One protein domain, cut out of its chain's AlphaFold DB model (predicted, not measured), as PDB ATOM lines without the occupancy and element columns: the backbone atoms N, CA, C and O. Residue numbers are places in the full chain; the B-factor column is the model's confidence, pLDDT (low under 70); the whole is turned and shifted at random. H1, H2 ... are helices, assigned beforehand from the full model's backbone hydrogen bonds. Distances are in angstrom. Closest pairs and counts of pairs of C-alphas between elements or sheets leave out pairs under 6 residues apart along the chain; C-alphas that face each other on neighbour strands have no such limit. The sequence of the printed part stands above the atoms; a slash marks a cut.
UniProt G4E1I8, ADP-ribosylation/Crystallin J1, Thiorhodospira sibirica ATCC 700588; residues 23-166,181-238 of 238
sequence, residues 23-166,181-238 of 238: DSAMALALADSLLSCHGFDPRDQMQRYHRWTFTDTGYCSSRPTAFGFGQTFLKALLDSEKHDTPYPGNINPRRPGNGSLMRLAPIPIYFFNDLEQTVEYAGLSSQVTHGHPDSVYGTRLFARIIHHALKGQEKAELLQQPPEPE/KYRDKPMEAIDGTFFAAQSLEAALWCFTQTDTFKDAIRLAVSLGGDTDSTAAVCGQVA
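This is residues 23 to 166 and 181 to 238 of the 238 residues of the protein "ADP-ribosylation/Crystallin J1" of Thiorhodospira sibirica ATCC 700588 (UniProt G4E1I8). Three groups of helices pack into a compact, mostly crossed assembly: the hairpin of H5 and H6, the trio H8, H9 and H10 with H8 and H10 on H6, and H1, H2 and H3 at the other end, where short H4 sits between H1 and the hairpin. A stretch without a named element, residues 84 to 105, runs from the rim into the middle before H4, and small H7 packs on H6. The printed part has 202 residues with ten named helices, H1 to H10 in order, and no named strand; the class is all helix. The radius of gyration of the C-alphas is 16.1 A and the spans are 46 by 35 by 32 A.

Start at the hub, H6, residues 133 to 150, which touches five helices. It forms a helical hairpin with H5, residues 115 to 127: they run opposite ways at a tilt of 37 degrees, only just steep, and their closest C-alphas, Val 119 and Arg 140, are 5.0 A apart. With residues 134 to 142 alone, H6 touches H8, residues 196 to 208, the same way at a shallow tilt of 24 degrees; the closest C-alphas, Ser 135 and Ala 196, are 5.5 A apart. Look next at H10, residues 227 to 237: it touches H8 at a steep tilt of 59 degrees, with the closest C-alphas, Ala 203 and Cys 234, 4.4 A apart. H10 forms a hairpin with H9, residues 213 to 222; their closest C-alphas, Ala 220 and Ala 231, are 5.1 A apart. H4, residues 106 to 110, touches H6, with the closest C-alphas, Pro 108 and His 147, 5.3 A apart. H4 also touches H1, residues 23 to 37, where the closest C-alphas, Ala 31 and Pro 106, are 5.3 A apart. H1 touches H2, residues 42 to 54, at a steep tilt of 47 degrees; the closest C-alphas, Ser 33 and Gln 45, are 5.5 A apart. H2 touches H3, residues 71 to 83, with residues 46 to 50 alone; the closest C-alphas, His 50 and Leu 77, are 6.6 A apart. H7, residues 155 to 158, touches H6; the closest C-alphas, Ile 145 and Leu 158, are 5.6 A apart. Every O i to N i+4 pair is within hydrogen-bond range in H1 to H6, H8 and H9, and 6 of 7 in H10; H7 is too short for one.

Find C-alpha 23 at (14.810, -12.587, -41.490); from there H1 runs 21.3 A. H6 runs 25.7 A from C-alpha 133 at (32.261, -7.985, -50.711), and H10 ends at C-alpha 237, (20.600, -25.684, -44.115).

The C-alphas farthest apart, His 83 and Asp 211, are 47.1 A apart. Residues 167 to 180 are not printed, and C-alphas 166 and 181 are 22.2 A apart across the cut. The links H2 to H3 and H3 to H4 are long. The pLDDT is under 70 at residues 162 to 166 and 181.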
ATOM      1  N   ASP A  23      14.232 -11.428 -40.797       97.75
ATOM      2  CA  ASP A  23      14.810 -12.587 -41.490       97.75
ATOM      3  C   ASP A  23      13.770 -13.281 -42.381       97.75
ATOM      4  O   ASP A  23      13.940 -13.435 -43.595       97.75
ATOM      5  N   SER A  24      12.640 -13.649 -41.770       98.19
ATOM      6  CA  SER A  24      11.540 -14.341 -42.443       98.19
ATOM      7  C   SER A  24      10.736 -13.391 -43.322       98.19
ATOM      8  O   SER A  24      10.332 -13.775 -44.417       98.19
ATOM      9  N   ALA A  25      10.542 -12.140 -42.892       98.31
ATOM     10  CA  ALA A  25       9.836 -11.142 -43.691       98.31
ATOM     11  C   ALA A  25      10.526 -10.889 -45.032       98.31
ATOM     12  O   ALA A  25       9.895 -10.910 -46.092       98.31
ATOM     13  N   MET A  26      11.844 -10.702 -44.986       98.62
ATOM     14  CA  MET A  26      12.670 -10.449 -46.155       98.62
ATOM     15  C   MET A  26      12.791 -11.705 -47.022       98.62
ATOM     16  O   MET A  26      12.752 -11.586 -48.245       98.62
ATOM     17  N   ALA A  27      12.852 -12.906 -46.436       98.81
ATOM     18  CA  ALA A  27      12.797 -14.150 -47.206       98.81
ATOM     19  C   ALA A  27      11.461 -14.300 -47.961       98.81
ATOM     20  O   ALA A  27      11.449 -14.594 -49.154       98.81
ATOM     21  N   LEU A  28      10.327 -14.046 -47.302       98.81
ATOM     22  CA  LEU A  28       9.005 -14.125 -47.933       98.81
ATOM     23  C   LEU A  28       8.829 -13.068 -49.030       98.81
ATOM     24  O   LEU A  28       8.333 -13.385 -50.107       98.81
ATOM     25  N   ALA A  29       9.275 -11.835 -48.786       98.69
ATOM     26  CA  ALA A  29       9.235 -10.766 -49.779       98.69
ATOM     27  C   ALA A  29      10.117 -11.076 -51.004       98.69
ATOM     28  O   ALA A  29       9.727 -10.774 -52.131       98.69
ATOM     29  N   LEU A  30      11.277 -11.708 -50.795       98.88
ATOM     30  CA  LEU A  30      12.141 -12.185 -51.875       98.88
ATOM     31  C   LEU A  30      11.478 -13.314 -52.675       98.88
ATOM     32  O   LEU A  30      11.514 -13.291 -53.902       98.88
ATOM     33  N   ALA A  31      10.843 -14.274 -52.000       98.88
ATOM     34  CA  ALA A  31      10.099 -15.342 -52.661       98.88
ATOM     35  C   ALA A  31       8.931 -14.799 -53.503       98.88
ATOM     36  O   ALA A  31       8.756 -15.227 -54.643       98.88
ATOM     37  N   ASP A  32       8.167 -13.833 -52.979       98.81
ATOM     38  CA  ASP A  32       7.073 -13.188 -53.718       98.81
ATOM     39  C   ASP A  32       7.580 -12.483 -54.981       98.81
ATOM     40  O   ASP A  32       6.968 -12.600 -56.042       98.81
ATOM     41  N   SER A  33       8.728 -11.806 -54.884       98.88
ATOM     42  CA  SER A  33       9.370 -11.149 -56.024       98.88
ATOM     43  C   SER A  33       9.784 -12.154 -57.105       98.88
ATOM     44  O   SER A  33       9.390 -12.012 -58.261       98.88
ATOM     45  N   LEU A  34      10.475 -13.235 -56.720       98.88
ATOM     46  CA  LEU A  34      10.890 -14.300 -57.643       98.88
ATOM     47  C   LEU A  34       9.699 -14.907 -58.399       98.88
ATOM     48  O   LEU A  34       9.752 -15.087 -59.616       98.88
ATOM     49  N   LEU A  35       8.609 -15.192 -57.681       98.81
ATOM     50  CA  LEU A  35       7.393 -15.767 -58.256       98.81
ATOM     51  C   LEU A  35       6.648 -14.774 -59.157       98.81
ATOM     52  O   LEU A  35       6.186 -15.163 -60.228       98.81
ATOM     53  N   SER A  36       6.544 -13.510 -58.740       98.69
ATOM     54  CA  SER A  36       5.836 -12.456 -59.478       98.69
ATOM     55  C   SER A  36       6.553 -12.062 -60.770       98.69
ATOM     56  O   SER A  36       5.906 -11.793 -61.779       98.69
ATOM     57  N   CYS A  37       7.885 -12.023 -60.738       98.69
ATOM     58  CA  CYS A  37       8.720 -11.603 -61.861       98.69
ATOM     59  C   CYS A  37       9.143 -12.763 -62.770       98.69
ATOM     60  O   CYS A  37       9.754 -12.523 -63.808       98.69
ATOM     61  N   HIS A  38       8.836 -14.011 -62.398       98.31
ATOM     62  CA  HIS A  38       9.320 -15.217 -63.075       98.31
ATOM     63  C   HIS A  38      10.854 -15.275 -63.199       98.31
ATOM     64  O   HIS A  38      11.399 -15.826 -64.156       98.31
ATOM     65  N   GLY A  39      11.562 -14.740 -62.206       98.50
ATOM     66  CA  GLY A  39      13.015 -14.625 -62.196       98.50
ATOM     67  C   GLY A  39      13.487 -13.614 -61.159       98.50
ATOM     68  O   GLY A  39      12.698 -13.094 -60.373       98.50
ATOM     69  N   PHE A  40      14.787 -13.335 -61.149       98.75
ATOM     70  CA  PHE A  40      15.359 -12.342 -60.250       98.75
ATOM     71  C   PHE A  40      15.219 -10.928 -60.832       98.75
ATOM     72  O   PHE A  40      15.802 -10.625 -61.873       98.75
ATOM     73  N   ASP A  41      14.491 -10.056 -60.131       98.69
ATOM     74  CA  ASP A  41      14.411  -8.622 -60.424       98.69
ATOM     75  C   ASP A  41      14.816  -7.815 -59.173       98.69
ATOM     76  O   ASP A  41      14.102  -7.824 -58.165       98.69
ATOM     77  N   PRO A  42      15.950  -7.091 -59.202       98.44
ATOM     78  CA  PRO A  42      16.433  -6.354 -58.037       98.44
ATOM     79  C   PRO A  42      15.560  -5.133 -57.698       98.44
ATOM     80  O   PRO A  42      15.512  -4.713 -56.539       98.44
ATOM     81  N   ARG A  43      14.858  -4.549 -58.683       98.38
ATOM     82  CA  ARG A  43      13.931  -3.431 -58.455       98.38
ATOM     83  C   ARG A  43      12.673  -3.934 -57.765       98.38
ATOM     84  O   ARG A  43      12.268  -3.327 -56.777       98.38
ATOM     85  N   ASP A  44      12.086  -5.034 -58.234       98.69
ATOM     86  CA  ASP A  44      10.903  -5.608 -57.579       98.69
ATOM     87  C   ASP A  44      11.244  -6.129 -56.172       98.69
ATOM     88  O   ASP A  44      10.517  -5.828 -55.226       98.69
ATOM     89  N   GLN A  45      12.409  -6.765 -55.983       98.69
ATOM     90  CA  GLN A  45      12.897  -7.164 -54.657       98.69
ATOM     91  C   GLN A  45      12.929  -5.971 -53.685       98.69
ATOM     92  O   GLN A  45      12.392  -6.045 -52.576       98.69
ATOM     93  N   MET A  46      13.528  -4.853 -54.106       98.25
ATOM     94  CA  MET A  46      13.573  -3.615 -53.325       98.25
ATOM     95  C   MET A  46      12.168  -3.049 -53.058       98.25
ATOM     96  O   MET A  46      11.866  -2.643 -51.936       98.25
ATOM     97  N   GLN A  47      11.275  -3.072 -54.050       97.88
ATOM     98  CA  GLN A  47       9.888  -2.628 -53.888       97.88
ATOM     99  C   GLN A  47       9.109  -3.497 -52.893       97.88
ATOM    100  O   GLN A  47       8.328  -2.964 -52.101       97.88
ATOM    101  N   ARG A  48       9.319  -4.820 -52.875       98.25
ATOM    102  CA  ARG A  48       8.700  -5.715 -51.884       98.25
ATOM    103  C   ARG A  48       9.218  -5.446 -50.478       98.25
ATOM    104  O   ARG A  48       8.419  -5.425 -49.542       98.25
ATOM    105  N   TYR A  49      10.506  -5.154 -50.327       98.25
ATOM    106  CA  TYR A  49      11.061  -4.713 -49.050       98.25
ATOM    107  C   TYR A  49      10.472  -3.377 -48.598       98.25
ATOM    108  O   TYR A  49      10.022  -3.273 -47.461       98.25
ATOM    109  N   HIS A  50      10.368  -2.394 -49.495       96.88
ATOM    110  CA  HIS A  50       9.714  -1.120 -49.204       96.88
ATOM    111  C   HIS A  50       8.249  -1.314 -48.782       96.88
ATOM    112  O   HIS A  50       7.804  -0.735 -47.791       96.88
ATOM    113  N   ARG A  51       7.494  -2.163 -49.495       97.31
ATOM    114  CA  ARG A  51       6.099  -2.489 -49.164       97.31
ATOM    115  C   ARG A  51       5.981  -3.095 -47.771       97.31
ATOM    116  O   ARG A  51       5.098  -2.693 -47.020       97.31
ATOM    117  N   TRP A  52       6.844  -4.045 -47.426       97.75
ATOM    118  CA  TRP A  52       6.863  -4.619 -46.084       97.75
ATOM    119  C   TRP A  52       7.181  -3.552 -45.028       97.75
ATOM    120  O   TRP A  52       6.476  -3.458 -44.031       97.75
ATOM    121  N   THR A  53       8.198  -2.718 -45.259       96.88
ATOM    122  CA  THR A  53       8.700  -1.768 -44.256       96.88
ATOM    123  C   THR A  53       7.781  -0.572 -44.008       96.88
ATOM    124  O   THR A  53       7.610  -0.176 -42.856       96.88
ATOM    125  N   PHE A  54       7.202   0.015 -45.056       95.56
ATOM    126  CA  PHE A  54       6.517   1.314 -44.977       95.56
ATOM    127  C   PHE A  54       4.998   1.237 -45.160       95.56
ATOM    128  O   PHE A  54       4.350   2.265 -45.353       95.56
ATOM    129  N   THR A  55       4.410   0.039 -45.112       91.81
ATOM    130  CA  THR A  55       2.951  -0.114 -45.134       91.81
ATOM    131  C   THR A  55       2.455  -0.866 -43.909       91.81
ATOM    132  O   THR A  55       3.029  -1.875 -43.511       91.81
ATOM    133  N   ASP A  56       1.318  -0.433 -43.369       88.50
ATOM    134  CA  ASP A  56       0.666  -1.077 -42.220       88.50
ATOM    135  C   ASP A  56      -0.299  -2.194 -42.665       88.50
ATOM    136  O   ASP A  56      -1.398  -2.359 -42.135       88.50
ATOM    137  N   THR A  57       0.081  -2.936 -43.710       90.69
ATOM    138  CA  THR A  57      -0.769  -3.969 -44.332       90.69
ATOM    139  C   THR A  57      -0.505  -5.376 -43.800       90.69
ATOM    140  O   THR A  57      -1.220  -6.307 -44.163       90.69
ATOM    141  N   GLY A  58       0.537  -5.559 -42.982       91.75
ATOM    142  CA  GLY A  58       1.027  -6.881 -42.587       91.75
ATOM    143  C   GLY A  58       1.625  -7.702 -43.740       91.75
ATOM    144  O   GLY A  58       1.823  -8.906 -43.589       91.75
ATOM    145  N   TYR A  59       1.907  -7.085 -44.896       97.25
ATOM    146  CA  TYR A  59       2.527  -7.759 -46.041       97.25
ATOM    147  C   TYR A  59       3.844  -8.427 -45.628       97.25
ATOM    148  O   TYR A  59       4.753  -7.738 -45.176       97.25
ATOM    149  N   CYS A  60       3.934  -9.754 -45.774       97.19
ATOM    150  CA  CYS A  60       5.088 -10.549 -45.343       97.19
ATOM    151  C   CYS A  60       5.547 -10.216 -43.914       97.19
ATOM    152  O   CYS A  60       6.740 -10.230 -43.647       97.19
ATOM    153  N   SER A  61       4.628  -9.945 -42.982       96.81
ATOM    154  CA  SER A  61       4.963  -9.670 -41.582       96.81
ATOM    155  C   SER A  61       4.151 -10.542 -40.628       96.81
ATOM    156  O   SER A  61       2.987 -10.854 -40.877       96.81
ATOM    157  N   SER A  62       4.752 -10.908 -39.494       95.75
ATOM    158  CA  SER A  62       4.044 -11.556 -38.381       95.75
ATOM    159  C   SER A  62       3.193 -10.572 -37.557       95.75
ATOM    160  O   SER A  62       2.422 -10.989 -36.692       95.75
ATOM    161  N   ARG A  63       3.307  -9.266 -37.840       92.25
ATOM    162  CA  ARG A  63       2.562  -8.157 -37.225       92.25
ATOM    163  C   ARG A  63       1.972  -7.231 -38.299       92.25
ATOM    164  O   ARG A  63       2.437  -7.259 -39.434       92.25
ATOM    165  N   PRO A  64       1.013  -6.346 -37.962       91.06
ATOM    166  CA  PRO A  64       0.518  -5.341 -38.909       91.06
ATOM    167  C   PRO A  64       1.609  -4.408 -39.461       91.06
ATOM    168  O   PRO A  64       1.511  -3.975 -40.605       91.06
ATOM    169  N   THR A  65       2.654  -4.143 -38.671       90.56
ATOM    170  CA  THR A  65       3.780  -3.263 -39.023       90.56
ATOM    171  C   THR A  65       5.095  -4.042 -39.073       90.56
ATOM    172  O   THR A  65       5.265  -5.030 -38.351       90.56
ATOM    173  N   ALA A  66       6.050  -3.589 -39.887       94.25
ATOM    174  CA  ALA A  66       7.405  -4.141 -39.897       94.25
ATOM    175  C   ALA A  66       8.169  -3.843 -38.596       94.25
ATOM    176  O   ALA A  66       7.950  -2.826 -37.937       94.25
ATOM    177  N   PHE A  67       9.082  -4.742 -38.233       94.12
ATOM    178  CA  PHE A  67       9.970  -4.629 -37.075       94.12
ATOM    179  C   PHE A  67      11.179  -5.564 -37.252       94.12
ATOM    180  O   PHE A  67      11.199  -6.373 -38.176       94.12
ATOM    181  N   GLY A  68      12.188  -5.446 -36.383       91.88
ATOM    182  CA  GLY A  68      13.383  -6.309 -36.382       91.88
ATOM    183  C   GLY A  68      14.542  -5.810 -37.251       91.88
ATOM    184  O   GLY A  68      15.692  -5.965 -36.864       91.88
ATOM    185  N   PHE A  69      14.262  -5.084 -38.339       93.19
ATOM    186  CA  PHE A  69      15.288  -4.723 -39.323       93.19
ATOM    187  C   PHE A  69      16.409  -3.796 -38.827       93.19
ATOM    188  O   PHE A  69      16.210  -2.816 -38.101       93.19
ATOM    189  N   GLY A  70      17.617  -4.065 -39.325       91.75
ATOM    190  CA  GLY A  70      18.825  -3.301 -39.026       91.75
ATOM    191  C   GLY A  70      19.013  -2.003 -39.830       91.75
ATOM    192  O   GLY A  70      18.420  -1.761 -40.882       91.75
ATOM    193  N   GLN A  71      19.953  -1.175 -39.363       91.75
ATOM    194  CA  GLN A  71      20.284   0.129 -39.961       91.75
ATOM    195  C   GLN A  71      20.851   0.039 -41.387       91.75
ATOM    196  O   GLN A  71      20.609   0.927 -42.200       91.75
ATOM    197  N   THR A  72      21.617  -1.013 -41.704       93.06
ATOM    198  CA  THR A  72      22.170  -1.207 -43.056       93.06
ATOM    199  C   THR A  72      21.054  -1.397 -44.080       93.06
ATOM    200  O   THR A  72      21.086  -0.762 -45.130       93.06
ATOM    201  N   PHE A  73      20.049  -2.207 -43.741       95.62
ATOM    202  CA  PHE A  73      18.870  -2.431 -44.570       95.62
ATOM    203  C   PHE A  73      18.050  -1.149 -44.749       95.62
ATOM    204  O   PHE A  73      17.793  -0.749 -45.882       95.62
ATOM    205  N   LEU A  74      17.720  -0.458 -43.648       95.62
ATOM    206  CA  LEU A  74      16.948   0.787 -43.703       95.62
ATOM    207  C   LEU A  74      17.641   1.847 -44.567       95.62
ATOM    208  O   LEU A  74      17.000   2.499 -45.384       95.62
ATOM    209  N   LYS A  75      18.962   1.998 -44.424       95.38
ATOM    210  CA  LYS A  75      19.727   2.921 -45.263       95.38
ATOM    211  C   LYS A  75      19.626   2.555 -46.744       95.38
ATOM    212  O   LYS A  75      19.460   3.450 -47.561       95.38
ATOM    213  N   ALA A  76      19.700   1.267 -47.077       96.31
ATOM    214  CA  ALA A  76      19.587   0.808 -48.456       96.31
ATOM    215  C   ALA A  76      18.211   1.148 -49.058       96.31
ATOM    216  O   ALA A  76      18.154   1.649 -50.176       96.31
ATOM    217  N   LEU A  77      17.120   0.960 -48.302       96.56
ATOM    218  CA  LEU A  77      15.774   1.365 -48.730       96.56
ATOM    219  C   LEU A  77      15.709   2.866 -49.059       96.56
ATOM    220  O   LEU A  77      15.292   3.243 -50.151       96.56
ATOM    221  N   LEU A  78      16.170   3.710 -48.129       96.25
ATOM    222  CA  LEU A  78      16.152   5.168 -48.282       96.25
ATOM    223  C   LEU A  78      17.051   5.636 -49.438       96.25
ATOM    224  O   LEU A  78      16.696   6.555 -50.176       96.25
ATOM    225  N   ASP A  79      18.216   5.008 -49.610       95.88
ATOM    226  CA  ASP A  79      19.133   5.317 -50.706       95.88
ATOM    227  C   ASP A  79      18.559   4.869 -52.064       95.88
ATOM    228  O   ASP A  79      18.762   5.580 -53.051       95.88
ATOM    229  N   SER A  80      17.823   3.750 -52.129       96.50
ATOM    230  CA  SER A  80      17.113   3.328 -53.343       96.50
ATOM    231  C   SER A  80      16.029   4.324 -53.733       96.50
ATOM    232  O   SER A  80      16.019   4.785 -54.870       96.50
ATOM    233  N   GLU A  81      15.170   4.708 -52.786       94.44
ATOM    234  CA  GLU A  81      14.082   5.662 -53.022       94.44
ATOM    235  C   GLU A  81      14.625   7.015 -53.498       94.44
ATOM    236  O   GLU A  81      14.142   7.588 -54.474       94.44
ATOM    237  N   LYS A  82      15.684   7.508 -52.847       95.75
ATOM    238  CA  LYS A  82      16.272   8.810 -53.163       95.75
ATOM    239  C   LYS A  82      16.964   8.858 -54.528       95.75
ATOM    240  O   LYS A  82      16.960   9.915 -55.158       95.75
ATOM    241  N   HIS A  83      17.620   7.776 -54.948       95.25
ATOM    242  CA  HIS A  83      18.485   7.779 -56.138       95.25
ATOM    243  C   HIS A  83      17.984   6.878 -57.279       95.25
ATOM    244  O   HIS A  83      18.681   6.760 -58.283       95.25
ATOM    245  N   ASP A  84      16.822   6.237 -57.130       93.75
ATOM    246  CA  ASP A  84      16.239   5.272 -58.077       93.75
ATOM    247  C   ASP A  84      17.222   4.163 -58.516       93.75
ATOM    248  O   ASP A  84      17.345   3.791 -59.691       93.75
ATOM    249  N   THR A  85      17.966   3.627 -57.543       94.88
ATOM    250  CA  THR A  85      18.951   2.562 -57.778       94.88
ATOM    251  C   THR A  85      18.476   1.213 -57.225       94.88
ATOM    252  O   THR A  85      18.061   1.147 -56.065       94.88
ATOM    253  N   PRO A  86      18.564   0.115 -58.005       92.56
ATOM    254  CA  PRO A  86      18.252  -1.232 -57.523       92.56
ATOM    255  C   PRO A  86      19.322  -1.827 -56.600       92.56
ATOM    256  O   PRO A  86      19.043  -2.780 -55.880       92.56
ATOM    257  N   TYR A  87      20.540  -1.274 -56.602       95.62
ATOM    258  CA  TYR A  87      21.677  -1.801 -55.838       95.62
ATOM    259  C   TYR A  87      22.292  -0.736 -54.911       95.62
ATOM    260  O   TYR A  87      23.448  -0.351 -55.082       95.62
ATOM    261  N   PRO A  88      21.539  -0.224 -53.920       93.81
ATOM    262  CA  PRO A  88      22.034   0.744 -52.933       93.81
ATOM    263  C   PRO A  88      22.889   0.104 -51.824       93.81
ATOM    264  O   PRO A  88      23.257   0.783 -50.864       93.81
ATOM    265  N   GLY A  89      23.139  -1.209 -51.880       89.25
ATOM    266  CA  GLY A  89      23.715  -1.959 -50.776       89.25
ATOM    267  C   GLY A  89      25.027  -1.373 -50.263       89.25
ATOM    268  O   GLY A  89      25.929  -1.013 -51.016       89.25
ATOM    269  N   ASN A  90      25.153  -1.307 -48.939       81.75
ATOM    270  CA  ASN A  90      26.289  -0.646 -48.302       81.75
ATOM    271  C   ASN A  90      27.610  -1.390 -48.573       81.75
ATOM    272  O   ASN A  90      27.724  -2.570 -48.251       81.75
ATOM    273  N   ILE A  91      28.613  -0.672 -49.089       81.44
ATOM    274  CA  ILE A  91      29.974  -1.170 -49.364       81.44
ATOM    275  C   ILE A  91      30.999  -0.788 -48.278       81.44
ATOM    276  O   ILE A  91      32.199  -0.983 -48.453       81.44
ATOM    277  N   ASN A  92      30.563  -0.191 -47.162       76.81
ATOM    278  CA  ASN A  92      31.463   0.290 -46.113       76.81
ATOM    279  C   ASN A  92      32.241  -0.877 -45.473       76.81
ATOM    280  O   ASN A  92      31.607  -1.734 -44.849       76.81
ATOM    281  N   PRO A  93      33.590  -0.853 -45.500       70.12
ATOM    282  CA  PRO A  93      34.431  -1.960 -45.042       70.12
ATOM    283  C   PRO A  93      34.272  -2.305 -43.555       70.12
ATOM    284  O   PRO A  93      34.690  -3.364 -43.104       70.12
ATOM    285  N   ARG A  94      33.675  -1.413 -42.757       74.25
ATOM    286  CA  ARG A  94      33.471  -1.623 -41.315       74.25
ATOM    287  C   ARG A  94      32.144  -2.304 -40.974       74.25
ATOM    288  O   ARG A  94      31.846  -2.459 -39.792       74.25
ATOM    289  N   ARG A  95      31.297  -2.618 -41.962       74.38
ATOM    290  CA  ARG A  95      29.944  -3.163 -41.739       74.38
ATOM    291  C   ARG A  95      29.574  -4.308 -42.703       74.38
ATOM    292  O   ARG A  95      28.573  -4.177 -43.411       74.38
ATOM    293  N   PRO A  96      30.315  -5.433 -42.725       82.81
ATOM    294  CA  PRO A  96      29.926  -6.621 -43.488       82.81
ATOM    295  C   PRO A  96      28.766  -7.359 -42.797       82.81
ATOM    296  O   PRO A  96      28.979  -8.354 -42.114       82.81
ATOM    297  N   GLY A  97      27.543  -6.833 -42.908       88.06
ATOM    298  CA  GLY A  97      26.357  -7.364 -42.222       88.06
ATOM    299  C   GLY A  97      25.853  -8.701 -42.785       88.06
ATOM    300  O   GLY A  97      25.970  -8.944 -43.989       88.06
ATOM    301  N   ASN A  98      25.260  -9.542 -41.938       92.31
ATOM    302  CA  ASN A  98      24.676 -10.850 -42.274       92.31
ATOM    303  C   ASN A  98      23.268 -10.792 -42.902       92.31
ATOM    304  O   ASN A  98      22.755 -11.830 -43.310       92.31
ATOM    305  N   GLY A  99      22.659  -9.610 -43.044       94.38
ATOM    306  CA  GLY A  99      21.249  -9.475 -43.431       94.38
ATOM    307  C   GLY A  99      20.856 -10.080 -44.788       94.38
ATOM    308  O   GLY A  99      19.669 -10.242 -45.073       94.38
ATOM    309  N   SER A 100      21.822 -10.408 -45.651       96.12
ATOM    310  CA  SER A 100      21.590 -11.177 -46.885       96.12
ATOM    311  C   SER A 100      21.551 -12.692 -46.668       96.12
ATOM    312  O   SER A 100      20.783 -13.369 -47.345       96.12
ATOM    313  N   LEU A 101      22.332 -13.219 -45.719       96.12
ATOM    314  CA  LEU A 101      22.398 -14.650 -45.395       96.12
ATOM    315  C   LEU A 101      21.088 -15.143 -44.780       96.12
ATOM    316  O   LEU A 101      20.570 -16.189 -45.162       96.12
ATOM    317  N   MET A 102      20.532 -14.372 -43.846       97.31
ATOM    318  CA  MET A 102      19.348 -14.765 -43.073       97.31
ATOM    319  C   MET A 102      18.065 -14.910 -43.912       97.31
ATOM    320  O   MET A 102      17.111 -15.540 -43.475       97.31
ATOM    321  N   ARG A 103      18.058 -14.371 -45.139       98.38
ATOM    322  CA  ARG A 103      16.900 -14.352 -46.049       98.38
ATOM    323  C   ARG A 103      17.078 -15.171 -47.333       98.38
ATOM    324  O   ARG A 103      16.310 -14.993 -48.275       98.38
ATOM    325  N   LEU A 104      18.144 -15.963 -47.434       98.69
ATOM    326  CA  LEU A 104      18.682 -16.431 -48.714       98.69
ATOM    327  C   LEU A 104      17.881 -17.558 -49.378       98.69
ATOM    328  O   LEU A 104      17.778 -17.568 -50.604       98.69
ATOM    329  N   ALA A 105      17.316 -18.482 -48.598       98.62
ATOM    330  CA  ALA A 105      16.724 -19.740 -49.067       98.62
ATOM    331  C   ALA A 105      15.809 -19.672 -50.312       98.62
ATOM    332  O   ALA A 105      15.892 -20.593 -51.126       98.62
ATOM    333  N   PRO A 106      14.984 -18.627 -50.545       98.88
ATOM    334  CA  PRO A 106      14.188 -18.532 -51.769       98.88
ATOM    335  C   PRO A 106      14.998 -18.645 -53.070       98.88
ATOM    336  O   PRO A 106      14.509 -19.232 -54.031       98.88
ATOM    337  N   ILE A 107      16.233 -18.133 -53.108       98.88
ATOM    338  CA  ILE A 107      17.090 -18.156 -54.307       98.88
ATOM    339  C   ILE A 107      17.498 -19.588 -54.699       98.88
ATOM    340  O   ILE A 107      17.142 -20.003 -55.803       98.88
ATOM    341  N   PRO A 108      18.194 -20.376 -53.851       98.56
ATOM    342  CA  PRO A 108      18.575 -21.746 -54.201       98.56
ATOM    343  C   PRO A 108      17.373 -22.675 -54.410       98.56
ATOM    344  O   PRO A 108      17.490 -23.640 -55.161       98.56
ATOM    345  N   ILE A 109      16.217 -22.387 -53.799       98.75
ATOM    346  CA  ILE A 109      14.972 -23.118 -54.076       98.75
ATOM    347  C   ILE A 109      14.462 -22.804 -55.488       98.75
ATOM    348  O   ILE A 109      14.154 -23.721 -56.248       98.75
ATOM    349  N   TYR A 110      14.381 -21.522 -55.862       98.88
ATOM    350  CA  TYR A 110      13.855 -21.102 -57.163       98.88
ATOM    351  C   TYR A 110      14.762 -21.544 -58.321       98.88
ATOM    352  O   TYR A 110      14.288 -22.088 -59.317       98.88
ATOM    353  N   PHE A 111      16.078 -21.381 -58.168       98.62
ATOM    354  CA  PHE A 111      17.085 -21.743 -59.171       98.62
ATOM    355  C   PHE A 111      17.663 -23.153 -58.959       98.62
ATOM    356  O   PHE A 111      18.762 -23.455 -59.410       98.62
ATOM    357  N   PHE A 112      16.915 -24.057 -58.319       98.38
ATOM    358  CA  PHE A 112      17.362 -25.411 -57.951       98.38
ATOM    359  C   PHE A 112      18.000 -26.227 -59.092       98.38
ATOM    360  O   PHE A 112      18.820 -27.115 -58.853       98.38
ATOM    361  N   ASN A 113      17.620 -25.982 -60.345       97.94
ATOM    362  CA  ASN A 113      18.155 -26.716 -61.495       97.94
ATOM    363  C   ASN A 113      19.451 -26.130 -62.066       97.94
ATOM    364  O   ASN A 113      20.041 -26.753 -62.942       97.94
ATOM    365  N   ASP A 114      19.901 -24.980 -61.567       97.62
ATOM    366  CA  ASP A 114      21.041 -24.252 -62.103       97.62
ATOM    367  C   ASP A 114      21.880 -23.658 -60.961       97.62
ATOM    368  O   ASP A 114      21.499 -22.688 -60.296       97.62
ATOM    369  N   LEU A 115      23.029 -24.286 -60.703       94.94
ATOM    370  CA  LEU A 115      23.958 -23.840 -59.669       94.94
ATOM    371  C   LEU A 115      24.571 -22.472 -60.006       94.94
ATOM    372  O   LEU A 115      24.766 -21.665 -59.097       94.94
ATOM    373  N   GLU A 116      24.855 -22.199 -61.280       94.88
ATOM    374  CA  GLU A 116      25.464 -20.938 -61.710       94.88
ATOM    375  C   GLU A 116      24.494 -19.781 -61.459       94.88
ATOM    376  O   GLU A 116      24.851 -18.834 -60.754       94.88
ATOM    377  N   GLN A 117      23.234 -19.914 -61.889       97.62
ATOM    378  CA  GLN A 117      22.183 -18.932 -61.593       97.62
ATOM    379  C   GLN A 117      21.908 -18.812 -60.089       97.62
ATOM    380  O   GLN A 117      21.725 -17.705 -59.583       97.62
ATOM    381  N   THR A 118      21.909 -19.926 -59.344       97.75
ATOM    382  CA  THR A 118      21.740 -19.902 -57.880       97.75
ATOM    383  C   THR A 118      22.789 -19.003 -57.223       97.75
ATOM    384  O   THR A 118      22.465 -18.141 -56.405       97.75
ATOM    385  N   VAL A 119      24.053 -19.201 -57.585       95.06
ATOM    386  CA  VAL A 119      25.195 -18.461 -57.051       95.06
ATOM    387  C   VAL A 119      25.197 -17.006 -57.534       95.06
ATOM    388  O   VAL A 119      25.424 -16.082 -56.745       95.06
ATOM    389  N   GLU A 120      24.919 -16.765 -58.813       96.00
ATOM    390  CA  GLU A 120      24.831 -15.425 -59.391       96.00
ATOM    391  C   GLU A 120      23.758 -14.587 -58.693       96.00
ATOM    392  O   GLU A 120      24.065 -13.541 -58.104       96.00
ATOM    393  N   TYR A 121      22.519 -15.076 -58.674       98.50
ATOM    394  CA  TYR A 121      21.393 -14.334 -58.121       98.50
ATOM    395  C   TYR A 121      21.431 -14.231 -56.599       98.50
ATOM    396  O   TYR A 121      20.916 -13.259 -56.050       98.50
ATOM    397  N   ALA A 122      22.120 -15.134 -55.898       98.00
ATOM    398  CA  ALA A 122      22.421 -14.957 -54.477       98.00
ATOM    399  C   ALA A 122      23.307 -13.724 -54.238       98.00
ATOM    400  O   ALA A 122      23.027 -12.898 -53.364       98.00
ATOM    401  N   GLY A 123      24.354 -13.562 -55.052       96.25
ATOM    402  CA  GLY A 123      25.245 -12.408 -54.983       96.25
ATOM    403  C   GLY A 123      24.539 -11.095 -55.333       96.25
ATOM    404  O   GLY A 123      24.693 -10.104 -54.614       96.25
ATOM    405  N   LEU A 124      23.734 -11.089 -56.397       97.94
ATOM    406  CA  LEU A 124      22.960  -9.911 -56.808       97.94
ATOM    407  C   LEU A 124      21.877  -9.550 -55.777       97.94
ATOM    408  O   LEU A 124      21.775  -8.389 -55.383       97.94
ATOM    409  N   SER A 125      21.151 -10.538 -55.244       98.50
ATOM    410  CA  SER A 125      20.160 -10.356 -54.168       98.50
ATOM    411  C   SER A 125      20.774  -9.779 -52.887       98.50
ATOM    412  O   SER A 125      20.131  -9.003 -52.169       98.50
ATOM    413  N   SER A 126      22.038 -10.110 -52.590       97.69
ATOM    414  CA  SER A 126      22.758  -9.473 -51.488       97.69
ATOM    415  C   SER A 126      22.947  -7.980 -51.745       97.69
ATOM    416  O   SER A 126      22.587  -7.170 -50.889       97.69
ATOM    417  N   GLN A 127      23.456  -7.608 -52.923       96.75
ATOM    418  CA  GLN A 127      23.807  -6.225 -53.279       96.75
ATOM    419  C   GLN A 127      22.627  -5.248 -53.235       96.75
ATOM    420  O   GLN A 127      22.838  -4.047 -53.064       96.75
ATOM    421  N   VAL A 128      21.389  -5.743 -53.309       97.81
ATOM    422  CA  VAL A 128      20.176  -4.928 -53.137       97.81
ATOM    423  C   VAL A 128      20.142  -4.228 -51.771       97.81
ATOM    424  O   VAL A 128      19.630  -3.119 -51.670       97.81
ATOM    425  N   THR A 129      20.735  -4.798 -50.712       96.50
ATOM    426  CA  THR A 129      20.796  -4.127 -49.391       96.50
ATOM    427  C   THR A 129      22.155  -4.193 -48.692       96.50
ATOM    428  O   THR A 129      22.501  -3.296 -47.924       96.50
ATOM    429  N   HIS A 130      22.966  -5.209 -48.981       95.19
ATOM    430  CA  HIS A 130      24.303  -5.418 -48.428       95.19
ATOM    431  C   HIS A 130      25.292  -5.666 -49.576       95.19
ATOM    432  O   HIS A 130      25.447  -6.786 -50.067       95.19
ATOM    433  N   GLY A 131      25.956  -4.591 -50.004       92.88
ATOM    434  CA  GLY A 131      26.911  -4.596 -51.117       92.88
ATOM    435  C   GLY A 131      28.346  -4.922 -50.708       92.88
ATOM    436  O   GLY A 131      29.226  -4.980 -51.560       92.88
ATOM    437  N   HIS A 132      28.612  -5.115 -49.413       90.62
ATOM    438  CA  HIS A 132      29.955  -5.414 -48.936       90.62
ATOM    439  C   HIS A 132      30.467  -6.733 -49.548       90.62
ATOM    440  O   HIS A 132      29.744  -7.730 -49.472       90.62
ATOM    441  N   PRO A 133      31.711  -6.786 -50.073       87.00
ATOM    442  CA  PRO A 133      32.261  -7.985 -50.711       87.00
ATOM    443  C   PRO A 133      32.131  -9.253 -49.862       87.00
ATOM    444  O   PRO A 133      31.684 -10.277 -50.362       87.00
ATOM    445  N   ASP A 134      32.427  -9.164 -48.565       85.00
ATOM    446  CA  ASP A 134      32.252 -10.274 -47.620       85.00
ATOM    447  C   ASP A 134      30.788 -10.739 -47.507       85.00
ATOM    448  O   ASP A 134      30.523 -11.933 -47.594       85.00
ATOM    449  N   SER A 135      29.818  -9.827 -47.374       90.69
ATOM    450  CA  SER A 135      28.393 -10.198 -47.328       90.69
ATOM    451  C   SER A 135      27.959 -10.894 -48.619       90.69
ATOM    452  O   SER A 135      27.283 -11.921 -48.568       90.69
ATOM    453  N   VAL A 136      28.386 -10.373 -49.772       91.50
ATOM    454  CA  VAL A 136      28.092 -10.955 -51.089       91.50
ATOM    455  C   VAL A 136      28.723 -12.341 -51.212       91.50
ATOM    456  O   VAL A 136      28.024 -13.300 -51.523       91.50
ATOM    457  N   TYR A 137      30.014 -12.471 -50.905       88.25
ATOM    458  CA  TYR A 137      30.740 -13.738 -50.968       88.25
ATOM    459  C   TYR A 137      30.125 -14.797 -50.047       88.25
ATOM    460  O   TYR A 137      29.854 -15.913 -50.486       88.25
ATOM    461  N   GLY A 138      29.850 -14.444 -48.788       89.25
ATOM    462  CA  GLY A 138      29.206 -15.343 -47.835       89.25
ATOM    463  C   GLY A 138      27.847 -15.826 -48.322       89.25
ATOM    464  O   GLY A 138      27.545 -17.012 -48.228       89.25
ATOM    465  N   THR A 139      27.054 -14.921 -48.897       94.44
ATOM    466  CA  THR A 139      25.733 -15.245 -49.453       94.44
ATOM    467  C   THR A 139      25.844 -16.215 -50.628       94.44
ATOM    468  O   THR A 139      25.092 -17.180 -50.695       94.44
ATOM    469  N   ARG A 140      26.820 -16.028 -51.521       93.69
ATOM    470  CA  ARG A 140      27.066 -16.948 -52.642       93.69
ATOM    471  C   ARG A 140      27.521 -18.333 -52.176       93.69
ATOM    472  O   ARG A 140      26.942 -19.342 -52.579       93.69
ATOM    473  N   LEU A 141      28.487 -18.376 -51.252       91.19
ATOM    474  CA  LEU A 141      28.950 -19.616 -50.622       91.19
ATOM    475  C   LEU A 141      27.782 -20.372 -49.982       91.19
ATOM    476  O   LEU A 141      27.629 -21.573 -50.202       91.19
ATOM    477  N   PHE A 142      26.946 -19.671 -49.216       94.25
ATOM    478  CA  PHE A 142      25.818 -20.286 -48.533       94.25
ATOM    479  C   PHE A 142      24.730 -20.763 -49.506       94.25
ATOM    480  O   PHE A 142      24.189 -21.850 -49.323       94.25
ATOM    481  N   ALA A 143      24.481 -20.032 -50.598       96.06
ATOM    482  CA  ALA A 143      23.538 -20.449 -51.637       96.06
ATOM    483  C   ALA A 143      23.949 -21.778 -52.272       96.06
ATOM    484  O   ALA A 143      23.112 -22.659 -52.455       96.06
ATOM    485  N   ARG A 144      25.244 -21.951 -52.555       94.00
ATOM    486  CA  ARG A 144      25.783 -23.215 -53.064       94.00
ATOM    487  C   ARG A 144      25.640 -24.355 -52.054       94.00
ATOM    488  O   ARG A 144      25.281 -25.459 -52.451       94.00
ATOM    489  N   ILE A 145      25.882 -24.098 -50.765       94.19
ATOM    490  CA  ILE A 145      25.671 -25.096 -49.703       94.19
ATOM    491  C   ILE A 145      24.205 -25.549 -49.686       94.19
ATOM    492  O   ILE A 145      23.945 -26.748 -49.755       94.19
ATOM    493  N   ILE A 146      23.248 -24.612 -49.674       97.00
ATOM    494  CA  ILE A 146      21.813 -24.939 -49.706       97.00
ATOM    495  C   ILE A 146      21.450 -25.675 -51.001       97.00
ATOM    496  O   ILE A 146      20.737 -26.672 -50.956       97.00
ATOM    497  N   HIS A 147      21.956 -25.234 -52.157       96.88
ATOM    498  CA  HIS A 147      21.709 -25.897 -53.440       96.88
ATOM    499  C   HIS A 147      22.112 -27.375 -53.393       96.88
ATOM    500  O   HIS A 147      21.335 -28.249 -53.770       96.88
ATOM    501  N   HIS A 148      23.316 -27.670 -52.902       95.38
ATOM    502  CA  HIS A 148      23.790 -29.044 -52.776       95.38
ATOM    503  C   HIS A 148      23.013 -29.849 -51.730       95.38
ATOM    504  O   HIS A 148      22.737 -31.026 -51.968       95.38
ATOM    505  N   ALA A 149      22.590 -29.219 -50.631       96.06
ATOM    506  CA  ALA A 149      21.720 -29.854 -49.642       96.06
ATOM    507  C   ALA A 149      20.379 -30.263 -50.274       96.06
ATOM    508  O   ALA A 149      19.947 -31.405 -50.138       96.06
ATOM    509  N   LEU A 150      19.771 -29.379 -51.074       97.31
ATOM    510  CA  LEU A 150      18.545 -29.667 -51.826       97.31
ATOM    511  C   LEU A 150      18.737 -30.788 -52.864       97.31
ATOM    512  O   LEU A 150      17.781 -31.490 -53.192       97.31
ATOM    513  N   LYS A 151      19.954 -30.975 -53.393       96.81
ATOM    514  CA  LYS A 151      20.305 -32.093 -54.291       96.81
ATOM    515  C   LYS A 151      20.537 -33.416 -53.552       96.81
ATOM    516  O   LYS A 151      20.779 -34.423 -54.214       96.81
ATOM    517  N   GLY A 152      20.447 -33.427 -52.222       95.44
ATOM    518  CA  GLY A 152      20.638 -34.617 -51.399       95.44
ATOM    519  C   GLY A 152      22.102 -34.992 -51.185       95.44
ATOM    520  O   GLY A 152      22.379 -36.161 -50.935       95.44
ATOM    521  N   GLN A 153      23.038 -34.041 -51.311       94.81
ATOM    522  CA  GLN A 153      24.422 -34.293 -50.903       94.81
ATOM    523  C   GLN A 153      24.509 -34.507 -49.395       94.81
ATOM    524  O   GLN A 153      23.804 -33.869 -48.609       94.81
ATOM    525  N   GLU A 154      25.420 -35.388 -49.002       91.69
ATOM    526  CA  GLU A 154      25.624 -35.721 -47.602       91.69
ATOM    527  C   GLU A 154      26.235 -34.541 -46.850       91.69
ATOM    528  O   GLU A 154      27.066 -33.786 -47.364       91.69
ATOM    529  N   LYS A 155      25.888 -34.423 -45.569       89.94
ATOM    530  CA  LYS A 155      26.350 -33.341 -44.692       89.94
ATOM    531  C   LYS A 155      27.867 -33.127 -44.736       89.94
ATOM    532  O   LYS A 155      28.326 -31.992 -44.736       89.94
ATOM    533  N   ALA A 156      28.656 -34.199 -44.804       85.88
ATOM    534  CA  ALA A 156      30.117 -34.118 -44.870       85.88
ATOM    535  C   ALA A 156      30.646 -33.453 -46.161       85.88
ATOM    536  O   ALA A 156      31.721 -32.846 -46.132       85.88
ATOM    537  N   GLU A 157      29.904 -33.552 -47.268       85.50
ATOM    538  CA  GLU A 157      30.239 -32.992 -48.587       85.50
ATOM    539  C   GLU A 157      29.846 -31.512 -48.681       85.50
ATOM    540  O   GLU A 157      30.601 -30.690 -49.210       85.50
ATOM    541  N   LEU A 158      28.708 -31.136 -48.083       85.62
ATOM    542  CA  LEU A 158      28.239 -29.744 -47.999       85.62
ATOM    543  C   LEU A 158      29.262 -28.810 -47.345       85.62
ATOM    544  O   LEU A 158      29.314 -27.617 -47.628       85.62
ATOM    545  N   LEU A 159      30.094 -29.357 -46.465       73.12
ATOM    546  CA  LEU A 159      31.057 -28.595 -45.682       73.12
ATOM    547  C   LEU A 159      32.420 -28.462 -46.381       73.12
ATOM    548  O   LEU A 159      33.290 -27.755 -45.876       73.12
ATOM    549  N   GLN A 160      32.632 -29.150 -47.508       75.69
ATOM    550  CA  GLN A 160      33.887 -29.157 -48.278       75.69
ATOM    551  C   GLN A 160      33.796 -28.319 -49.560       75.69
ATOM    552  O   GLN A 160      34.614 -28.460 -50.467       75.69
ATOM    553  N   GLN A 161      32.796 -27.441 -49.652       72.31
ATOM    554  CA  GLN A 161      32.545 -26.667 -50.863       72.31
ATOM    555  C   GLN A 161      33.710 -25.702 -51.143       72.31
ATOM    556  O   GLN A 161      33.974 -24.813 -50.324       72.31
ATOM    557  N   PRO A 162      34.405 -25.844 -52.287       65.75
ATOM    558  CA  PRO A 162      35.601 -25.063 -52.579       65.75
ATOM    559  C   PRO A 162      35.238 -23.589 -52.752       65.75
ATOM    560  O   PRO A 162      34.155 -23.297 -53.254       65.75
ATOM    561  N   PRO A 163      36.095 -22.621 -52.388       62.91
ATOM    562  CA  PRO A 163      35.844 -21.219 -52.726       62.91
ATOM    563  C   PRO A 163      35.558 -21.075 -54.229       62.91
ATOM    564  O   PRO A 163      36.069 -21.846 -55.041       62.91
ATOM    565  N   GLU A 164      34.703 -20.127 -54.610       63.50
ATOM    566  CA  GLU A 164      34.441 -19.902 -56.034       63.50
ATOM    567  C   GLU A 164      35.721 -19.493 -56.777       63.50
ATOM    568  O   GLU A 164      36.449 -18.628 -56.280       63.50
ATOM    569  N   PRO A 165      35.983 -20.070 -57.964       55.94
ATOM    570  CA  PRO A 165      37.205 -19.800 -58.720       55.94
ATOM    571  C   PRO A 165      37.323 -18.337 -59.173       55.94
ATOM    572  O   PRO A 165      38.437 -17.845 -59.322       55.94
ATOM    573  N   GLU A 166      36.200 -17.627 -59.337       54.81
ATOM    574  CA  GLU A 166      36.152 -16.230 -59.801       54.81
ATOM    575  C   GLU A 166      35.851 -15.210 -58.694       54.81
ATOM    576  O   GLU A 166      35.581 -14.042 -58.981       54.81
ATOM    577  N   LYS A 181      38.458 -24.847 -40.686       64.19
ATOM    578  CA  LYS A 181      38.880 -24.429 -39.339       64.19
ATOM    579  C   LYS A 181      37.769 -24.308 -38.311       64.19
ATOM    580  O   LYS A 181      38.098 -24.300 -37.132       64.19
ATOM    581  N   TYR A 182      36.497 -24.173 -38.699       73.69
ATOM    582  CA  TYR A 182      35.444 -23.958 -37.701       73.69
ATOM    583  C   TYR A 182      34.990 -25.238 -37.011       73.69
ATOM    584  O   TYR A 182      34.662 -25.180 -35.836       73.69
ATOM    585  N   ARG A 183      34.990 -26.388 -37.697       76.56
ATOM    586  CA  ARG A 183      34.394 -27.638 -37.180       76.56
ATOM    587  C   ARG A 183      34.997 -28.080 -35.849       76.56
ATOM    588  O   ARG A 183      34.265 -28.508 -34.964       76.56
ATOM    589  N   ASP A 184      36.307 -27.910 -35.710       82.81
ATOM    590  CA  ASP A 184      37.063 -28.323 -34.527       82.81
ATOM    591  C   ASP A 184      37.181 -27.210 -33.472       82.81
ATOM    592  O   ASP A 184      37.865 -27.377 -32.459       82.81
ATOM    593  N   LYS A 185      36.547 -26.049 -33.693       85.19
ATOM    594  CA  LYS A 185      36.556 -24.974 -32.699       85.19
ATOM    595  C   LYS A 185      35.732 -25.382 -31.477       85.19
ATOM    596  O   LYS A 185      34.619 -25.891 -31.637       85.19
ATOM    597  N   PRO A 186      36.236 -25.098 -30.264       88.44
ATOM    598  CA  PRO A 186      35.423 -25.195 -29.064       88.44
ATOM    599  C   PRO A 186      34.302 -24.144 -29.115       88.44
ATOM    600  O   PRO A 186      34.460 -23.096 -29.747       88.44
ATOM    601  N   MET A 187      33.178 -24.416 -28.449       86.81
ATOM    602  CA  MET A 187      31.987 -23.554 -28.477       86.81
ATOM    603  C   MET A 187      32.302 -22.108 -28.068       86.81
ATOM    604  O   MET A 187      31.761 -21.173 -28.644       86.81
ATOM    605  N   GLU A 188      33.226 -21.907 -27.128       87.56
ATOM    606  CA  GLU A 188      33.638 -20.594 -26.619       87.56
ATOM    607  C   GLU A 188      34.364 -19.732 -27.667       87.56
ATOM    608  O   GLU A 188      34.533 -18.530 -27.471       87.56
ATOM    609  N   ALA A 189      34.818 -20.338 -28.768       86.62
ATOM    610  CA  ALA A 189      35.447 -19.653 -29.894       86.62
ATOM    611  C   ALA A 189      34.465 -19.352 -31.041       86.62
ATOM    612  O   ALA A 189      34.891 -18.841 -32.083       86.62
ATOM    613  N   ILE A 190      33.184 -19.687 -30.870       88.50
ATOM    614  CA  ILE A 190      32.108 -19.415 -31.820       88.50
ATOM    615  C   ILE A 190      31.275 -18.250 -31.294       88.50
ATOM    616  O   ILE A 190      30.780 -18.286 -30.171       88.50
ATOM    617  N   ASP A 191      31.111 -17.222 -32.123       82.25
ATOM    618  CA  ASP A 191      30.387 -16.007 -31.755       82.25
ATOM    619  C   ASP A 191      29.232 -15.752 -32.734       82.25
ATOM    620  O   ASP A 191      29.437 -15.596 -33.944       82.25
ATOM    621  N   GLY A 192      28.005 -15.719 -32.208       81.31
ATOM    622  CA  GLY A 192      26.810 -15.337 -32.954       81.31
ATOM    623  C   GLY A 192      26.770 -13.822 -33.124       81.31
ATOM    624  O   GLY A 192      26.355 -13.101 -32.219       81.31
ATOM    625  N   THR A 193      27.204 -13.311 -34.277       86.69
ATOM    626  CA  THR A 193      27.281 -11.861 -34.525       86.69
ATOM    627  C   THR A 193      26.525 -11.438 -35.777       86.69
ATOM    628  O   THR A 193      26.249 -12.250 -36.656       86.69
ATOM    629  N   PHE A 194      26.315 -10.128 -35.904       87.62
ATOM    630  CA  PHE A 194      25.774  -9.502 -37.111       87.62
ATOM    631  C   PHE A 194      26.782  -9.423 -38.270       87.62
ATOM    632  O   PHE A 194      26.446  -8.921 -39.344       87.62
ATOM    633  N   PHE A 195      28.031  -9.867 -38.081       89.06
ATOM    634  CA  PHE A 195      29.023  -9.921 -39.151       89.06
ATOM    635  C   PHE A 195      28.843 -11.193 -39.973       89.06
ATOM    636  O   PHE A 195      28.817 -12.298 -39.438       89.06
ATOM    637  N   ALA A 196      28.753 -11.044 -41.291       88.94
ATOM    638  CA  ALA A 196      28.370 -12.121 -42.194       88.94
ATOM    639  C   ALA A 196      29.273 -13.364 -42.072       88.94
ATOM    640  O   ALA A 196      28.763 -14.481 -42.097       88.94
ATOM    641  N   ALA A 197      30.592 -13.186 -41.917       86.25
ATOM    642  CA  ALA A 197      31.542 -14.303 -41.854       86.25
ATOM    643  C   ALA A 197      31.354 -15.141 -40.592       86.25
ATOM    644  O   ALA A 197      31.205 -16.357 -40.669       86.25
ATOM    645  N   GLN A 198      31.309 -14.474 -39.444       87.25
ATOM    646  CA  GLN A 198      31.107 -15.097 -38.143       87.25
ATOM    647  C   GLN A 198      29.693 -15.674 -38.012       87.25
ATOM    648  O   GLN A 198      29.530 -16.762 -37.478       87.25
ATOM    649  N   SER A 199      28.677 -14.992 -38.548       91.62
ATOM    650  CA  SER A 199      27.296 -15.485 -38.559       91.62
ATOM    651  C   SER A 199      27.170 -16.790 -39.351       91.62
ATOM    652  O   SER A 199      26.595 -17.758 -38.853       91.62
ATOM    653  N   LEU A 200      27.772 -16.849 -40.548       91.88
ATOM    654  CA  LEU A 200      27.812 -18.074 -41.347       91.88
ATOM    655  C   LEU A 200      28.635 -19.170 -40.657       91.88
ATOM    656  O   LEU A 200      28.208 -20.321 -40.639       91.88
ATOM    657  N   GLU A 201      29.784 -18.823 -40.066       90.62
ATOM    658  CA  GLU A 201      30.606 -19.754 -39.285       90.62
ATOM    659  C   GLU A 201      29.807 -20.390 -38.146       90.62
ATOM    660  O   GLU A 201      29.773 -21.612 -38.033       90.62
ATOM    661  N   ALA A 202      29.134 -19.572 -37.338       92.81
ATOM    662  CA  ALA A 202      28.333 -20.022 -36.211       92.81
ATOM    663  C   ALA A 202      27.184 -20.933 -36.661       92.81
ATOM    664  O   ALA A 202      27.004 -22.017 -36.110       92.81
ATOM    665  N   ALA A 203      26.446 -20.538 -37.703       94.69
ATOM    666  CA  ALA A 203      25.333 -21.321 -38.229       94.69
ATOM    667  C   ALA A 203      25.777 -22.684 -38.785       94.69
ATOM    668  O   ALA A 203      25.164 -23.710 -38.472       94.69
ATOM    669  N   LEU A 204      26.860 -22.707 -39.572       92.94
ATOM    670  CA  LEU A 204      27.424 -23.948 -40.099       92.94
ATOM    671  C   LEU A 204      28.018 -24.802 -38.981       92.94
ATOM    672  O   LEU A 204      27.804 -26.007 -38.984       92.94
ATOM    673  N   TRP A 205      28.689 -24.206 -37.994       93.44
ATOM    674  CA  TRP A 205      29.175 -24.931 -36.822       93.44
ATOM    675  C   TRP A 205      28.021 -25.623 -36.090       93.44
ATOM    676  O   TRP A 205      28.073 -26.839 -35.913       93.44
ATOM    677  N   CYS A 206      26.932 -24.916 -35.768       95.00
ATOM    678  CA  CYS A 206      25.762 -25.520 -35.123       95.00
ATOM    679  C   CYS A 206      25.176 -26.672 -35.940       95.00
ATOM    680  O   CYS A 206      24.894 -27.738 -35.388       95.00
ATOM    681  N   PHE A 207      25.052 -26.476 -37.256       95.00
ATOM    682  CA  PHE A 207      24.642 -27.529 -38.172       95.00
ATOM    683  C   PHE A 207      25.595 -28.724 -38.079       95.00
ATOM    684  O   PHE A 207      25.129 -29.841 -37.914       95.00
ATOM    685  N   THR A 208      26.920 -28.528 -38.084       91.88
ATOM    686  CA  THR A 208      27.898 -29.630 -37.997       91.88
ATOM    687  C   THR A 208      27.842 -30.431 -36.703       91.88
ATOM    688  O   THR A 208      27.945 -31.652 -36.773       91.88
ATOM    689  N   GLN A 209      27.621 -29.783 -35.558       93.69
ATOM    690  CA  GLN A 209      27.668 -30.423 -34.237       93.69
ATOM    691  C   GLN A 209      26.402 -31.216 -33.871       93.69
ATOM    692  O   GLN A 209      26.322 -31.770 -32.777       93.69
ATOM    693  N   THR A 210      25.384 -31.233 -34.735       95.69
ATOM    694  CA  THR A 210      24.057 -31.773 -34.402       95.69
ATOM    695  C   THR A 210      23.495 -32.668 -35.502       95.69
ATOM    696  O   THR A 210      23.737 -32.435 -36.681       95.69
ATOM    697  N   ASP A 211      22.715 -33.683 -35.132       95.00
ATOM    698  CA  ASP A 211      22.152 -34.657 -36.087       95.00
ATOM    699  C   ASP A 211      20.657 -34.450 -36.358       95.00
ATOM    700  O   ASP A 211      20.062 -35.139 -37.184       95.00
ATOM    701  N   THR A 212      20.022 -33.511 -35.651       97.38
ATOM    702  CA  THR A 212      18.602 -33.207 -35.820       97.38
ATOM    703  C   THR A 212      18.383 -31.711 -35.969       97.38
ATOM    704  O   THR A 212      19.023 -30.911 -35.286       97.38
ATOM    705  N   PHE A 213      17.403 -31.330 -36.792       97.62
ATOM    706  CA  PHE A 213      16.975 -29.938 -36.954       97.62
ATOM    707  C   PHE A 213      16.711 -29.253 -35.604       97.62
ATOM    708  O   PHE A 213      17.158 -28.141 -35.338       97.62
ATOM    709  N   LYS A 214      16.009 -29.947 -34.702       97.94
ATOM    710  CA  LYS A 214      15.650 -29.416 -33.383       97.94
ATOM    711  C   LYS A 214      16.880 -29.084 -32.540       97.94
ATOM    712  O   LYS A 214      16.871 -28.067 -31.844       97.94
ATOM    713  N   ASP A 215      17.900 -29.935 -32.574       97.94
ATOM    714  CA  ASP A 215      19.122 -29.717 -31.806       97.94
ATOM    715  C   ASP A 215      19.999 -28.644 -32.458       97.94
ATOM    716  O   ASP A 215      20.527 -27.800 -31.736       97.94
ATOM    717  N   ALA A 216      20.052 -28.585 -33.795       97.50
ATOM    718  CA  ALA A 216      20.740 -27.531 -34.545       97.50
ATOM    719  C   ALA A 216      20.218 -26.136 -34.173       97.50
ATOM    720  O   ALA A 216      20.988 -25.261 -33.775       97.50
ATOM    721  N   ILE A 217      18.892 -25.951 -34.201       97.88
ATOM    722  CA  ILE A 217      18.254 -24.679 -33.836       97.88
ATOM    723  C   ILE A 217      18.481 -24.339 -32.362       97.88
ATOM    724  O   ILE A 217      18.769 -23.193 -32.029       97.88
ATOM    725  N   ARG A 218      18.385 -25.316 -31.451       96.44
ATOM    726  CA  ARG A 218      18.645 -25.077 -30.021       96.44
ATOM    727  C   ARG A 218      20.081 -24.657 -29.758       96.44
ATOM    728  O   ARG A 218      20.299 -23.760 -28.945       96.44
ATOM    729  N   LEU A 219      21.034 -25.291 -30.434       96.19
ATOM    730  CA  LEU A 219      22.444 -24.959 -30.316       96.19
ATOM    731  C   LEU A 219      22.716 -23.553 -30.858       96.19
ATOM    732  O   LEU A 219      23.318 -22.752 -30.149       96.19
ATOM    733  N   ALA A 220      22.180 -23.219 -32.036       95.88
ATOM    734  CA  ALA A 220      22.255 -21.873 -32.604       95.88
ATOM    735  C   ALA A 220      21.681 -20.817 -31.650       95.88
ATOM    736  O   ALA A 220      22.304 -19.782 -31.427       95.88
ATOM    737  N   VAL A 221      20.545 -21.118 -31.010       93.75
ATOM    738  CA  VAL A 221      19.942 -20.221 -30.017       93.75
ATOM    739  C   VAL A 221      20.825 -20.060 -28.771       93.75
ATOM    740  O   VAL A 221      20.911 -18.979 -28.191       93.75
ATOM    741  N   SER A 222      21.501 -21.129 -28.345       92.19
ATOM    742  CA  SER A 222      22.327 -21.125 -27.133       92.19
ATOM    743  C   SER A 222      23.624 -20.315 -27.243       92.19
ATOM    744  O   SER A 222      24.185 -19.962 -26.207       92.19
ATOM    745  N   LEU A 223      24.081 -19.988 -28.460       90.50
ATOM    746  CA  LEU A 223      25.277 -19.164 -28.678       90.50
ATOM    747  C   LEU A 223      25.099 -17.706 -28.215       90.50
ATOM    748  O   LEU A 223      26.085 -17.015 -27.974       90.50
ATOM    749  N   GLY A 224      23.859 -17.233 -28.055       88.62
ATOM    750  CA  GLY A 224      23.586 -15.840 -27.705       88.62
ATOM    751  C   GLY A 224      23.904 -14.874 -28.854       88.62
ATOM    752  O   GLY A 224      23.813 -15.242 -30.024       88.62
ATOM    753  N   GLY A 225      24.199 -13.614 -28.519       89.00
ATOM    754  CA  GLY A 225      24.520 -12.576 -29.504       89.00
ATOM    755  C   GLY A 225      23.365 -12.249 -30.464       89.00
ATOM    756  O   GLY A 225      22.265 -11.926 -30.017       89.00
ATOM    757  N   ASP A 226      23.635 -12.296 -31.769       90.62
ATOM    758  CA  ASP A 226      22.663 -12.147 -32.868       90.62
ATOM    759  C   ASP A 226      21.953 -13.484 -33.149       90.62
ATOM    760  O   ASP A 226      22.148 -14.158 -34.163       90.62
ATOM    761  N   THR A 227      21.217 -13.927 -32.133       90.62
ATOM    762  CA  THR A 227      20.695 -15.287 -32.019       90.62
ATOM    763  C   THR A 227      19.633 -15.619 -33.065       90.62
ATOM    764  O   THR A 227      19.576 -16.749 -33.552       90.62
ATOM    765  N   ASP A 228      18.785 -14.650 -33.399       93.06
ATOM    766  CA  ASP A 228      17.766 -14.740 -34.441       93.06
ATOM    767  C   ASP A 228      18.402 -15.004 -35.804       93.06
ATOM    768  O   ASP A 228      18.084 -16.028 -36.417       93.06
ATOM    769  N   SER A 229      19.391 -14.200 -36.199       94.56
ATOM    770  CA  SER A 229      20.093 -14.386 -37.471       94.56
ATOM    771  C   SER A 229      20.845 -15.717 -37.528       94.56
ATOM    772  O   SER A 229      20.749 -16.451 -38.515       94.56
ATOM    773  N   THR A 230      21.584 -16.084 -36.473       95.31
ATOM    774  CA  THR A 230      22.319 -17.361 -36.442       95.31
ATOM    775  C   THR A 230      21.368 -18.557 -36.546       95.31
ATOM    776  O   THR A 230      21.645 -19.493 -37.303       95.31
ATOM    777  N   ALA A 231      20.230 -18.531 -35.847       96.94
ATOM    778  CA  ALA A 231      19.225 -19.586 -35.935       96.94
ATOM    779  C   ALA A 231      18.519 -19.613 -37.300       96.94
ATOM    780  O   ALA A 231      18.284 -20.700 -37.828       96.94
ATOM    781  N   ALA A 232      18.231 -18.454 -37.904       98.06
ATOM    782  CA  ALA A 232      17.634 -18.357 -39.234       98.06
ATOM    783  C   ALA A 232      18.569 -18.900 -40.323       98.06
ATOM    784  O   ALA A 232      18.135 -19.643 -41.199       98.06
ATOM    785  N   VAL A 233      19.866 -18.585 -40.268       97.88
ATOM    786  CA  VAL A 233      20.866 -19.140 -41.196       97.88
ATOM    787  C   VAL A 233      21.037 -20.644 -40.966       97.88
ATOM    788  O   VAL A 233      21.009 -21.408 -41.924       97.88
ATOM    789  N   CYS A 234      21.136 -21.104 -39.714       97.50
ATOM    790  CA  CYS A 234      21.253 -22.533 -39.409       97.50
ATOM    791  C   CYS A 234      20.028 -23.324 -39.903       97.50
ATOM    792  O   CYS A 234      20.171 -24.365 -40.539       97.50
ATOM    793  N   GLY A 235      18.822 -22.794 -39.693       98.12
ATOM    794  CA  GLY A 235      17.577 -23.436 -40.108       98.12
ATOM    795  C   GLY A 235      17.357 -23.511 -41.617       98.12
ATOM    796  O   GLY A 235      16.540 -24.309 -42.055       98.12
ATOM    797  N   GLN A 236      18.066 -22.714 -42.420       98.44
ATOM    798  CA  GLN A 236      18.003 -22.819 -43.882       98.44
ATOM    799  C   GLN A 236      18.768 -24.034 -44.428       98.44
ATOM    800  O   GLN A 236      18.478 -24.468 -45.541       98.44
ATOM    801  N   VAL A 237      19.757 -24.552 -43.687       95.75
ATOM    802  CA  VAL A 237      20.600 -25.684 -44.115       95.75
ATOM    803  C   VAL A 237      20.309 -26.987 -43.361       95.75
ATOM    804  O   VAL A 237      20.551 -28.056 -43.916       95.75
ATOM    805  N   ALA A 238      19.824 -26.902 -42.118       95.00
ATOM    806  CA  ALA A 238      19.487 -28.048 -41.268       95.00
ATOM    807  C   ALA A 238      18.215 -28.784 -41.715       95.00
ATOM    808  O   ALA A 238      18.188 -30.024 -41.548       95.00
TER     809      ALA A 238